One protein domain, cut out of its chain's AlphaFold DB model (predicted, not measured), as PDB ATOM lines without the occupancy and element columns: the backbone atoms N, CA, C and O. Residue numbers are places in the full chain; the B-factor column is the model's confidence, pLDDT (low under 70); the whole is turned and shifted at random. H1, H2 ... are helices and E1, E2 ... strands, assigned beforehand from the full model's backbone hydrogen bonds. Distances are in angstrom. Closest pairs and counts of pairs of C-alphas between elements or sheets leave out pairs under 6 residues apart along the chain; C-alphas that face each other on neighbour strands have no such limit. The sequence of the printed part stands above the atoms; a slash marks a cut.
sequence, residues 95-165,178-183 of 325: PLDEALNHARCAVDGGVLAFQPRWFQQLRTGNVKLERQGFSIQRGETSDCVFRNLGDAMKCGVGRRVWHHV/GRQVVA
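What this domain is: This is residues 95 to 165 and 178 to 183 of the 325 residues of an uncharacterized protein of Rubrivivax albus (UniProt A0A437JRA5). A long strand, E2, bends sharply, pairing with E1 before the bend and E3 around and beyond it in a narrow antiparallel sheet, order E1, E2, E3. H1 packs over E2, and residues 120 to 127 stick out. The printed part has 77 residues, under half in named elements, ordered H1, E1, E2, H2, E3; the class is mixed. It is loose, radius of gyration of the C-alphas 15.0 A, spanning 37 by 32 by 15 A.

Where its parts are: H1, residues 96 to 106, spans 15.1 A from C-alpha 96 at (-22.436, -30.826, 48.144). E1 is residues 111 to 115; E2, 133 to 143, spans 23.7 A. H2 is residues 149 to 153; E3, 160 to 165, ends at C-alpha 165 (-41.127, -16.216, 45.612).

How they stand to each other: E1 and E2 form a hairpin; N 113 and O 135 are 2.9 A apart. E2 bends by 102 degrees at residue 140; N 140 and E3's O 164 are 3.0 A apart. H1 is on the sheet at height 9.9 A; its closest C-alphas to E2 are Ala 103 and Ile 136, 7.0 A. In H1 and H2 every O i to N i+4 pair is within hydrogen-bond range.

The domain as a whole: The farthest C-alphas, Arg 147 and Arg 179, are 39.9 A apart. Residues 166 to 177 are cut out, a 31.0 A gap. The E1 to E2 link is long. No printed residue is under 70.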
ATOM      1  N   PRO A  95     -21.480 -32.316  52.727       92.88
ATOM      2  CA  PRO A  95     -21.007 -32.446  51.346       92.88
ATOM      3  C   PRO A  95     -22.032 -31.923  50.330       92.88
ATOM      4  O   PRO A  95     -23.239 -32.033  50.556       92.88
ATOM      5  N   LEU A  96     -21.569 -31.407  49.184       92.56
ATOM      6  CA  LEU A  96     -22.436 -30.826  48.144       92.56
ATOM      7  C   LEU A  96     -23.594 -31.746  47.724       92.56
ATOM      8  O   LEU A  96     -24.735 -31.294  47.688       92.56
ATOM      9  N   ASP A  97     -23.330 -33.020  47.432       90.19
ATOM     10  CA  ASP A  97     -24.366 -33.944  46.947       90.19
ATOM     11  C   ASP A  97     -25.432 -34.251  48.011       90.19
ATOM     12  O   ASP A  97     -26.616 -34.420  47.697       90.19
ATOM     13  N   GLU A  98     -25.030 -34.298  49.282       90.88
ATOM     14  CA  GLU A  98     -25.948 -34.458  50.410       90.88
ATOM     15  C   GLU A  98     -26.801 -33.194  50.570       90.88
ATOM     16  O   GLU A  98     -28.033 -33.273  50.561       90.88
ATOM     17  N   ALA A  99     -26.167 -32.020  50.591       93.75
ATOM     18  CA  ALA A  99     -26.850 -30.734  50.700       93.75
ATOM     19  C   ALA A  99     -27.818 -30.481  49.537       93.75
ATOM     20  O   ALA A  99     -28.920 -29.975  49.746       93.75
ATOM     21  N   LEU A 100     -27.445 -30.875  48.318       92.88
ATOM     22  CA  LEU A 100     -28.289 -30.768  47.133       92.88
ATOM     23  C   LEU A 100     -29.551 -31.626  47.255       92.88
ATOM     24  O   LEU A 100     -30.644 -31.150  46.951       92.88
ATOM     25  N   ASN A 101     -29.426 -32.868  47.731       91.25
ATOM     26  CA  ASN A 101     -30.587 -33.725  47.975       91.25
ATOM     27  C   ASN A 101     -31.489 -33.154  49.076       91.25
ATOM     28  O   ASN A 101     -32.698 -33.057  48.872       91.25
ATOM     29  N   HIS A 102     -30.916 -32.714  50.198       91.69
ATOM     30  CA  HIS A 102     -31.674 -32.091  51.285       91.69
ATOM     31  C   HIS A 102     -32.426 -30.838  50.826       91.69
ATOM     32  O   HIS A 102     -33.619 -30.706  51.094       91.69
ATOM     33  N   ALA A 103     -31.760 -29.939  50.098       94.12
ATOM     34  CA  ALA A 103     -32.363 -28.701  49.617       94.12
ATOM     35  C   ALA A 103     -33.521 -28.968  48.640       94.12
ATOM     36  O   ALA A 103     -34.564 -28.325  48.741       94.12
ATOM     37  N   ARG A 104     -33.371 -29.958  47.746       93.12
ATOM     38  CA  ARG A 104     -34.432 -30.391  46.815       93.12
ATOM     39  C   ARG A 104     -35.638 -31.006  47.519       93.12
ATOM     40  O   ARG A 104     -36.747 -30.875  47.022       93.12
ATOM     41  N   CYS A 105     -35.438 -31.636  48.672       91.56
ATOM     42  CA  CYS A 105     -36.533 -32.144  49.496       91.56
ATOM     43  C   CYS A 105     -37.214 -31.050  50.321       91.56
ATOM     44  O   CYS A 105     -38.427 -31.082  50.502       91.56
ATOM     45  N   ALA A 106     -36.447 -30.079  50.823       92.25
ATOM     46  CA  ALA A 106     -36.995 -28.955  51.579       92.25
ATOM     47  C   ALA A 106     -37.831 -28.018  50.691       92.25
ATOM     48  O   ALA A 106     -38.864 -27.511  51.123       92.25
ATOM     49  N   VAL A 107     -37.402 -27.816  49.441       93.25
ATOM     50  CA  VAL A 107     -38.074 -26.960  48.455       93.25
ATOM     51  C   VAL A 107     -38.594 -27.826  47.308       93.25
ATOM     52  O   VAL A 107     -38.100 -27.766  46.182       93.25
ATOM     53  N   ASP A 108     -39.586 -28.662  47.619       89.38
ATOM     54  CA  ASP A 108     -40.213 -29.551  46.637       89.38
ATOM     55  C   ASP A 108     -40.797 -28.767  45.451       89.38
ATOM     56  O   ASP A 108     -41.418 -27.712  45.631       89.38
ATOM     57  N   GLY A 109     -40.558 -29.267  44.237       87.81
ATOM     58  CA  GLY A 109     -40.904 -28.593  42.981       87.81
ATOM     59  C   GLY A 109     -40.164 -27.269  42.728       87.81
ATOM     60  O   GLY A 109     -40.584 -26.496  41.866       87.81
ATOM     61  N   GLY A 110     -39.105 -26.974  43.489       91.75
ATOM     62  CA  GLY A 110     -38.264 -25.800  43.276       91.75
ATOM     63  C   GLY A 110     -37.476 -25.860  41.967       91.75
ATOM     64  O   GLY A 110     -37.374 -26.907  41.345       91.75
ATOM     65  N   VAL A 111     -36.927 -24.710  41.575       92.44
ATOM     66  CA  VAL A 111     -36.057 -24.512  40.414       92.44
ATOM     67  C   VAL A 111     -34.626 -24.280  40.890       92.44
ATOM     68  O   VAL A 111     -34.350 -23.328  41.624       92.44
ATOM     69  N   LEU A 112     -33.713 -25.136  40.445       92.38
ATOM     70  CA  LEU A 112     -32.298 -25.149  40.799       92.38
ATOM     71  C   LEU A 112     -31.440 -24.325  39.829       92.38
ATOM     72  O   LEU A 112     -31.542 -24.448  38.606       92.38
ATOM     73  N   ALA A 113     -30.496 -23.563  40.376       90.31
ATOM     74  CA  ALA A 113     -29.407 -22.953  39.622       90.31
ATOM     75  C   ALA A 113     -28.073 -23.089  40.362       90.31
ATOM     76  O   ALA A 113     -27.963 -22.731  41.533       90.31
ATOM     77  N   PHE A 114     -27.045 -23.565  39.660       90.75
ATOM     78  CA  PHE A 114     -25.676 -23.601  40.174       90.75
ATOM     79  C   PHE A 114     -24.956 -22.274  39.943       90.75
ATOM     80  O   PHE A 114     -25.177 -21.586  38.947       90.75
ATOM     81  N   GLN A 115     -24.036 -21.958  40.848       85.25
ATOM     82  CA  GLN A 115     -23.148 -20.811  40.762       85.25
ATOM     83  C   GLN A 115     -21.703 -21.307  40.612       85.25
ATOM     84  O   GLN A 115     -21.227 -22.087  41.441       85.25
ATOM     85  N   PRO A 116     -20.979 -20.891  39.559       78.31
ATOM     86  CA  PRO A 116     -19.627 -21.384  39.296       78.31
ATOM     87  C   PRO A 116     -18.570 -20.721  40.183       78.31
ATOM     88  O   PRO A 116     -17.452 -21.211  40.274       78.31
ATOM     89  N   ARG A 117     -18.887 -19.593  40.828       78.50
ATOM     90  CA  ARG A 117     -17.941 -18.852  41.664       78.50
ATOM     91  C   ARG A 117     -18.620 -18.283  42.896       78.50
ATOM     92  O   ARG A 117     -19.597 -17.553  42.775       78.50
ATOM     93  N   TRP A 118     -18.038 -18.591  44.052       84.31
ATOM     94  CA  TRP A 118     -18.401 -18.006  45.339       84.31
ATOM     95  C   TRP A 118     -17.332 -17.008  45.792       84.31
ATOM     96  O   TRP A 118     -17.586 -15.806  45.857       84.31
ATOM     97  N   PHE A 119     -16.099 -17.481  46.002       84.00
ATOM     98  CA  PHE A 119     -14.956 -16.614  46.275       84.00
ATOM     99  C   PHE A 119     -14.460 -15.949  44.988       84.00
ATOM    100  O   PHE A 119     -13.853 -16.588  44.129       84.00
ATOM    101  N   GLN A 120     -14.718 -14.649  44.860       82.88
ATOM    102  CA  GLN A 120     -14.322 -13.864  43.685       82.88
ATOM    103  C   GLN A 120     -12.816 -13.577  43.647       82.88
ATOM    104  O   GLN A 120     -12.257 -13.352  42.578       82.88
ATOM    105  N   GLN A 121     -12.162 -13.602  44.807       84.62
ATOM    106  CA  GLN A 121     -10.750 -13.276  44.978       84.62
ATOM    107  C   GLN A 121      -9.793 -14.429  44.641       84.62
ATOM    108  O   GLN A 121      -8.586 -14.205  44.564       84.62
ATOM    109  N   LEU A 122     -10.300 -15.654  44.446       87.31
ATOM    110  CA  LEU A 122      -9.448 -16.798  44.121       87.31
ATOM    111  C   LEU A 122      -8.825 -16.635  42.735       87.31
ATOM    112  O   LEU A 122      -9.511 -16.436  41.726       87.31
ATOM    113  N   ARG A 123      -7.507 -16.799  42.673       90.00
ATOM    114  CA  ARG A 123      -6.754 -16.824  41.418       90.00
ATOM    115  C   ARG A 123      -6.786 -18.244  40.886       90.00
ATOM    116  O   ARG A 123      -5.934 -19.053  41.218       90.00
ATOM    117  N   THR A 124      -7.811 -18.545  40.092       86.75
ATOM    118  CA  THR A 124      -8.062 -19.915  39.617       86.75
ATOM    119  C   THR A 124      -7.164 -20.335  38.458       86.75
ATOM    120  O   THR A 124      -7.015 -21.527  38.222       86.75
ATOM    121  N   GLY A 125      -6.605 -19.371  37.713       86.38
ATOM    122  CA  GLY A 125      -5.804 -19.617  36.514       86.38
ATOM    123  C   GLY A 125      -6.465 -20.633  35.578       86.38
ATOM    124  O   GLY A 125      -7.545 -20.357  35.055       86.38
ATOM    125  N   ASN A 126      -5.848 -21.804  35.392       85.50
ATOM    126  CA  ASN A 126      -6.396 -22.876  34.538       85.50
ATOM    127  C   ASN A 126      -7.294 -23.890  35.267       85.50
ATOM    128  O   ASN A 126      -7.862 -24.781  34.631       85.50
ATOM    129  N   VAL A 127      -7.428 -23.786  36.589       86.94
ATOM    130  CA  VAL A 127      -8.296 -24.657  37.383       86.94
ATOM    131  C   VAL A 127      -9.743 -24.199  37.223       86.94
ATOM    132  O   VAL A 127     -10.101 -23.064  37.544       86.94
ATOM    133  N   LYS A 128     -10.603 -25.091  36.725       84.94
ATOM    134  CA  LYS A 128     -12.043 -24.835  36.650       84.94
ATOM    135  C   LYS A 128     -12.679 -25.117  38.006       84.94
ATOM    136  O   LYS A 128     -12.637 -26.242  38.490       84.94
ATOM    137  N   LEU A 129     -13.276 -24.087  38.597       84.38
ATOM    138  CA  LEU A 129     -14.149 -24.237  39.752       84.38
ATOM    139  C   LEU A 129     -15.574 -24.424  39.242       84.38
ATOM    140  O   LEU A 129     -16.153 -23.515  38.650       84.38
ATOM    141  N   GLU A 130     -16.129 -25.612  39.444       80.69
ATOM    142  CA  GLU A 130     -17.532 -25.887  39.160       80.69
ATOM    143  C   GLU A 130     -18.321 -25.941  40.473       80.69
ATOM    144  O   GLU A 130     -17.780 -26.282  41.529       80.69
ATOM    145  N   ARG A 131     -19.604 -25.560  40.414       87.31
ATOM    146  CA  ARG A 131     -20.583 -25.724  41.510       87.31
ATOM    147  C   ARG A 131     -20.105 -25.204  42.877       87.31
ATOM    148  O   ARG A 131     -20.224 -25.881  43.893       87.31
ATOM    149  N   GLN A 132     -19.591 -23.977  42.910       91.38
ATOM    150  CA  GLN A 132     -19.147 -23.310  44.145       91.38
ATOM    151  C   GLN A 132     -20.304 -22.857  45.046       91.38
ATOM    152  O   GLN A 132     -20.095 -22.400  46.165       91.38
ATOM    153  N   GLY A 133     -21.528 -22.963  44.547       92.81
ATOM    154  CA  GLY A 133     -22.756 -22.771  45.290       92.81
ATOM    155  C   GLY A 133     -23.947 -23.129  44.417       92.81
ATOM    156  O   GLY A 133     -23.803 -23.421  43.224       92.81
ATOM    157  N   PHE A 134     -25.134 -23.084  45.001       94.00
ATOM    158  CA  PHE A 134     -26.379 -23.204  44.256       94.00
ATOM    159  C   PHE A 134     -27.533 -22.542  44.998       94.00
ATOM    160  O   PHE A 134     -27.468 -22.298  46.202       94.00
ATOM    161  N   SER A 135     -28.603 -22.268  44.267       94.50
ATOM    162  CA  SER A 135     -29.876 -21.828  44.817       94.50
ATOM    163  C   SER A 135     -31.001 -22.721  44.324       94.50
ATOM    164  O   SER A 135     -31.027 -23.059  43.142       94.50
ATOM    165  N   ILE A 136     -31.943 -23.044  45.203       95.12
ATOM    166  CA  ILE A 136     -33.231 -23.632  44.844       95.12
ATOM    167  C   ILE A 136     -34.346 -22.676  45.255       95.12
ATOM    168  O   ILE A 136     -34.332 -22.140  46.365       95.12
ATOM    169  N   GLN A 137     -35.278 -22.425  44.343       95.56
ATOM    170  CA  GLN A 137     -36.308 -21.406  44.508       95.56
ATOM    171  C   GLN A 137     -37.686 -21.941  44.113       95.56
ATOM    172  O   GLN A 137     -37.812 -22.579  43.074       95.56
ATOM    173  N   ARG A 138     -38.722 -21.661  44.906       96.19
ATOM    174  CA  ARG A 138     -40.125 -22.003  44.618       96.19
ATOM    175  C   ARG A 138     -41.012 -20.767  44.711       96.19
ATOM    176  O   ARG A 138     -40.732 -19.842  45.470       96.19
ATOM    177  N   GLY A 139     -42.072 -20.758  43.911       95.19
ATOM    178  CA  GLY A 139     -42.975 -19.626  43.789       95.19
ATOM    179  C   GLY A 139     -43.754 -19.628  42.483       95.19
ATOM    180  O   GLY A 139     -43.661 -20.546  41.666       95.19
ATOM    181  N   GLU A 140     -44.504 -18.553  42.280       94.69
ATOM    182  CA  GLU A 140     -45.282 -18.322  41.071       94.69
ATOM    183  C   GLU A 140     -44.370 -17.819  39.955       94.69
ATOM    184  O   GLU A 140     -43.736 -16.765  40.076       94.69
ATOM    185  N   THR A 141     -44.313 -18.566  38.850       93.00
ATOM    186  CA  THR A 141     -43.431 -18.240  37.728       93.00
ATOM    187  C   THR A 141     -44.113 -18.324  36.380       93.00
ATOM    188  O   THR A 141     -45.080 -19.059  36.189       93.00
ATOM    189  N   SER A 142     -43.537 -17.604  35.425       91.06
ATOM    190  CA  SER A 142     -43.770 -17.786  33.997       91.06
ATOM    191  C   SER A 142     -42.443 -17.957  33.255       91.06
ATOM    192  O   SER A 142     -41.356 -17.690  33.788       91.06
ATOM    193  N   ASP A 143     -42.522 -18.452  32.021       88.75
ATOM    194  CA  ASP A 143     -41.350 -18.613  31.172       88.75
ATOM    195  C   ASP A 143     -40.715 -17.255  30.848       88.75
ATOM    196  O   ASP A 143     -41.389 -16.292  30.479       88.75
ATOM    197  N   CYS A 144     -39.389 -17.183  30.956       86.69
ATOM    198  CA  CYS A 144     -38.649 -16.003  30.535       86.69
ATOM    199  C   CYS A 144     -38.544 -15.949  29.004       86.69
ATOM    200  O   CYS A 144     -37.874 -16.784  28.386       86.69
ATOM    201  N   VAL A 145     -39.146 -14.925  28.396       84.94
ATOM    202  CA  VAL A 145     -39.048 -14.657  26.954       84.94
ATOM    203  C   VAL A 145     -38.162 -13.435  26.718       84.94
ATOM    204  O   VAL A 145     -38.516 -12.315  27.068       84.94
ATOM    205  N   PHE A 146     -37.011 -13.644  26.082       80.12
ATOM    206  CA  PHE A 146     -36.015 -12.601  25.828       80.12
ATOM    207  C   PHE A 146     -36.337 -11.826  24.542       80.12
ATOM    208  O   PHE A 146     -35.804 -12.149  23.482       80.12
ATOM    209  N   ARG A 147     -37.215 -10.816  24.603       82.50
ATOM    210  CA  ARG A 147     -37.486  -9.947  23.435       82.50
ATOM    211  C   ARG A 147     -36.611  -8.695  23.410       82.50
ATOM    212  O   ARG A 147     -36.337  -8.162  22.341       82.50
ATOM    213  N   ASN A 148     -36.178  -8.223  24.576       84.06
ATOM    214  CA  ASN A 148     -35.306  -7.062  24.746       84.06
ATOM    215  C   ASN A 148     -34.510  -7.170  26.064       84.06
ATOM    216  O   ASN A 148     -34.722  -8.084  26.864       84.06
ATOM    217  N   LEU A 149     -33.596  -6.221  26.299       81.81
ATOM    218  CA  LEU A 149     -32.765  -6.176  27.508       81.81
ATOM    219  C   LEU A 149     -33.593  -6.022  28.799       81.81
ATOM    220  O   LEU A 149     -33.241  -6.599  29.823       81.81
ATOM    221  N   GLY A 150     -34.708  -5.290  28.751       83.00
ATOM    222  CA  GLY A 150     -35.617  -5.124  29.888       83.00
ATOM    223  C   GLY A 150     -36.256  -6.438  30.333       83.00
ATOM    224  O   GLY A 150     -36.363  -6.694  31.530       83.00
ATOM    225  N   ASP A 151     -36.621  -7.296  29.383       80.56
ATOM    226  CA  ASP A 151     -37.139  -8.632  29.678       80.56
ATOM    227  C   ASP A 151     -36.045  -9.533  30.253       80.56
ATOM    228  O   ASP A 151     -36.286 -10.229  31.236       80.56
ATOM    229  N   ALA A 152     -34.819  -9.452  29.721       78.19
ATOM    230  CA  ALA A 152     -33.680 -10.205  30.244       78.19
ATOM    231  C   ALA A 152     -33.389  -9.884  31.721       78.19
ATOM    232  O   ALA A 152     -33.106 -10.794  32.497       78.19
ATOM    233  N   MET A 153     -33.513  -8.614  32.127       83.00
ATOM    234  CA  MET A 153     -33.306  -8.189  33.519       83.00
ATOM    235  C   MET A 153     -34.382  -8.695  34.491       83.00
ATOM    236  O   MET A 153     -34.122  -8.789  35.686       83.00
ATOM    237  N   LYS A 154     -35.586  -9.023  34.005       83.19
ATOM    238  CA  LYS A 154     -36.673  -9.576  34.838       83.19
ATOM    239  C   LYS A 154     -36.514 -11.071  35.101       83.19
ATOM    240  O   LYS A 154     -37.243 -11.634  35.917       83.19
ATOM    241  N   CYS A 155     -35.606 -11.725  34.388       85.50
ATOM    242  CA  CYS A 155     -35.432 -13.160  34.478       85.50
ATOM    243  C   CYS A 155     -34.505 -13.509  35.637       85.50
ATOM    244  O   CYS A 155     -33.327 -13.168  35.643       85.50
ATOM    245  N   GLY A 156     -35.070 -14.194  36.624       84.12
ATOM    246  CA  GLY A 156     -34.357 -14.683  37.790       84.12
ATOM    247  C   GLY A 156     -33.842 -16.109  37.606       84.12
ATOM    248  O   GLY A 156     -33.596 -16.588  36.493       84.12
ATOM    249  N   VAL A 157     -33.707 -16.799  38.739       84.50
ATOM    250  CA  VAL A 157     -33.244 -18.190  38.838       84.50
ATOM    251  C   VAL A 157     -33.969 -19.087  37.833       84.50
ATOM    252  O   VAL A 157     -35.182 -18.986  37.647       84.50
ATOM    253  N   GLY A 158     -33.195 -19.936  37.150       82.88
ATOM    254  CA  GLY A 158     -33.697 -20.908  36.179       82.88
ATOM    255  C   GLY A 158     -34.311 -20.318  34.909       82.88
ATOM    256  O   GLY A 158     -35.089 -21.004  34.248       82.88
ATOM    257  N   ARG A 159     -33.975 -19.067  34.553       85.81
ATOM    258  CA  ARG A 159     -34.545 -18.353  33.392       85.81
ATOM    259  C   ARG A 159     -36.075 -18.284  33.485       85.81
ATOM    260  O   ARG A 159     -36.786 -18.619  32.539       85.81
ATOM    261  N   ARG A 160     -36.576 -17.849  34.641       88.12
ATOM    262  CA  ARG A 160     -38.003 -17.631  34.913       88.12
ATOM    263  C   ARG A 160     -38.265 -16.190  35.315       88.12
ATOM    264  O   ARG A 160     -37.412 -15.559  35.938       88.12
ATOM    265  N   VAL A 161     -39.453 -15.691  34.996       90.44
ATOM    266  CA  VAL A 161     -39.975 -14.476  35.626       90.44
ATOM    267  C   VAL A 161     -40.700 -14.907  36.894       90.44
ATOM    268  O   VAL A 161     -41.596 -15.747  36.833       90.44
ATOM    269  N   TRP A 162     -40.289 -14.358  38.033       91.56
ATOM    270  CA  TRP A 162     -40.855 -14.677  39.342       91.56
ATOM    271  C   TRP A 162     -41.878 -13.609  39.722       91.56
ATOM    272  O   TRP A 162     -41.514 -12.461  39.969       91.56
ATOM    273  N   HIS A 163     -43.156 -13.982  39.738       92.56
ATOM    274  CA  HIS A 163     -44.249 -13.103  40.168       92.56
ATOM    275  C   HIS A 163     -44.334 -13.044  41.692       92.56
ATOM    276  O   HIS A 163     -44.617 -11.998  42.271       92.56
ATOM    277  N   HIS A 164     -44.025 -14.171  42.328       94.06
ATOM    278  CA  HIS A 164     -43.885 -14.299  43.763       94.06
ATOM    279  C   HIS A 164     -42.868 -15.398  44.068       94.06
ATOM    280  O   HIS A 164     -42.795 -16.396  43.352       94.06
ATOM    281  N   VAL A 165     -42.079 -15.216  45.121       94.88
ATOM    282  CA  VAL A 165     -41.127 -16.216  45.612       94.88
ATOM    283  C   VAL A 165     -41.649 -16.672  46.956       94.88
ATOM    284  O   VAL A 165     -41.620 -15.875  47.877       94.88
ATOM    285  N   GLY A 178     -15.504 -32.637  43.528       85.06
ATOM    286  CA  GLY A 178     -15.653 -33.779  44.434       85.06
ATOM    287  C   GLY A 178     -15.332 -33.508  45.913       85.06
ATOM    288  O   GLY A 178     -15.436 -34.423  46.727       85.06
ATOM    289  N   ARG A 179     -14.937 -32.284  46.289       89.19
ATOM    290  CA  ARG A 179     -14.567 -31.903  47.669       89.19
ATOM    291  C   ARG A 179     -15.331 -30.687  48.197       89.19
ATOM    292  O   ARG A 179     -14.934 -30.094  49.196       89.19
ATOM    293  N   GLN A 180     -16.409 -30.294  47.528       92.75
ATOM    294  CA  GLN A 180     -17.242 -29.172  47.947       92.75
ATOM    295  C   GLN A 180     -18.028 -29.498  49.226       92.75
ATOM    296  O   GLN A 180     -18.689 -30.537  49.321       92.75
ATOM    297  N   VAL A 181     -18.008 -28.566  50.181       93.62
ATOM    298  CA  VAL A 181     -18.749 -28.645  51.449       93.62
ATOM    299  C   VAL A 181     -19.508 -27.350  51.708       93.62
ATOM    300  O   VAL A 181     -19.067 -26.278  51.302       93.62
ATOM    301  N   VAL A 182     -20.650 -27.434  52.388       96.00
ATOM    302  CA  VAL A 182     -21.468 -26.271  52.749       96.00
ATOM    303  C   VAL A 182     -20.709 -25.379  53.729       96.00
ATOM    304  O   VAL A 182     -20.452 -25.769  54.863       96.00
ATOM    305  N   ALA A 183     -20.402 -24.157  53.309       95.50
ATOM    306  CA  ALA A 183     -19.713 -23.157  54.123       95.50
ATOM    307  C   ALA A 183     -20.617 -21.972  54.511       95.50
ATOM    308  O   ALA A 183     -20.286 -21.188  55.400       95.50
TER     309      ALA A 183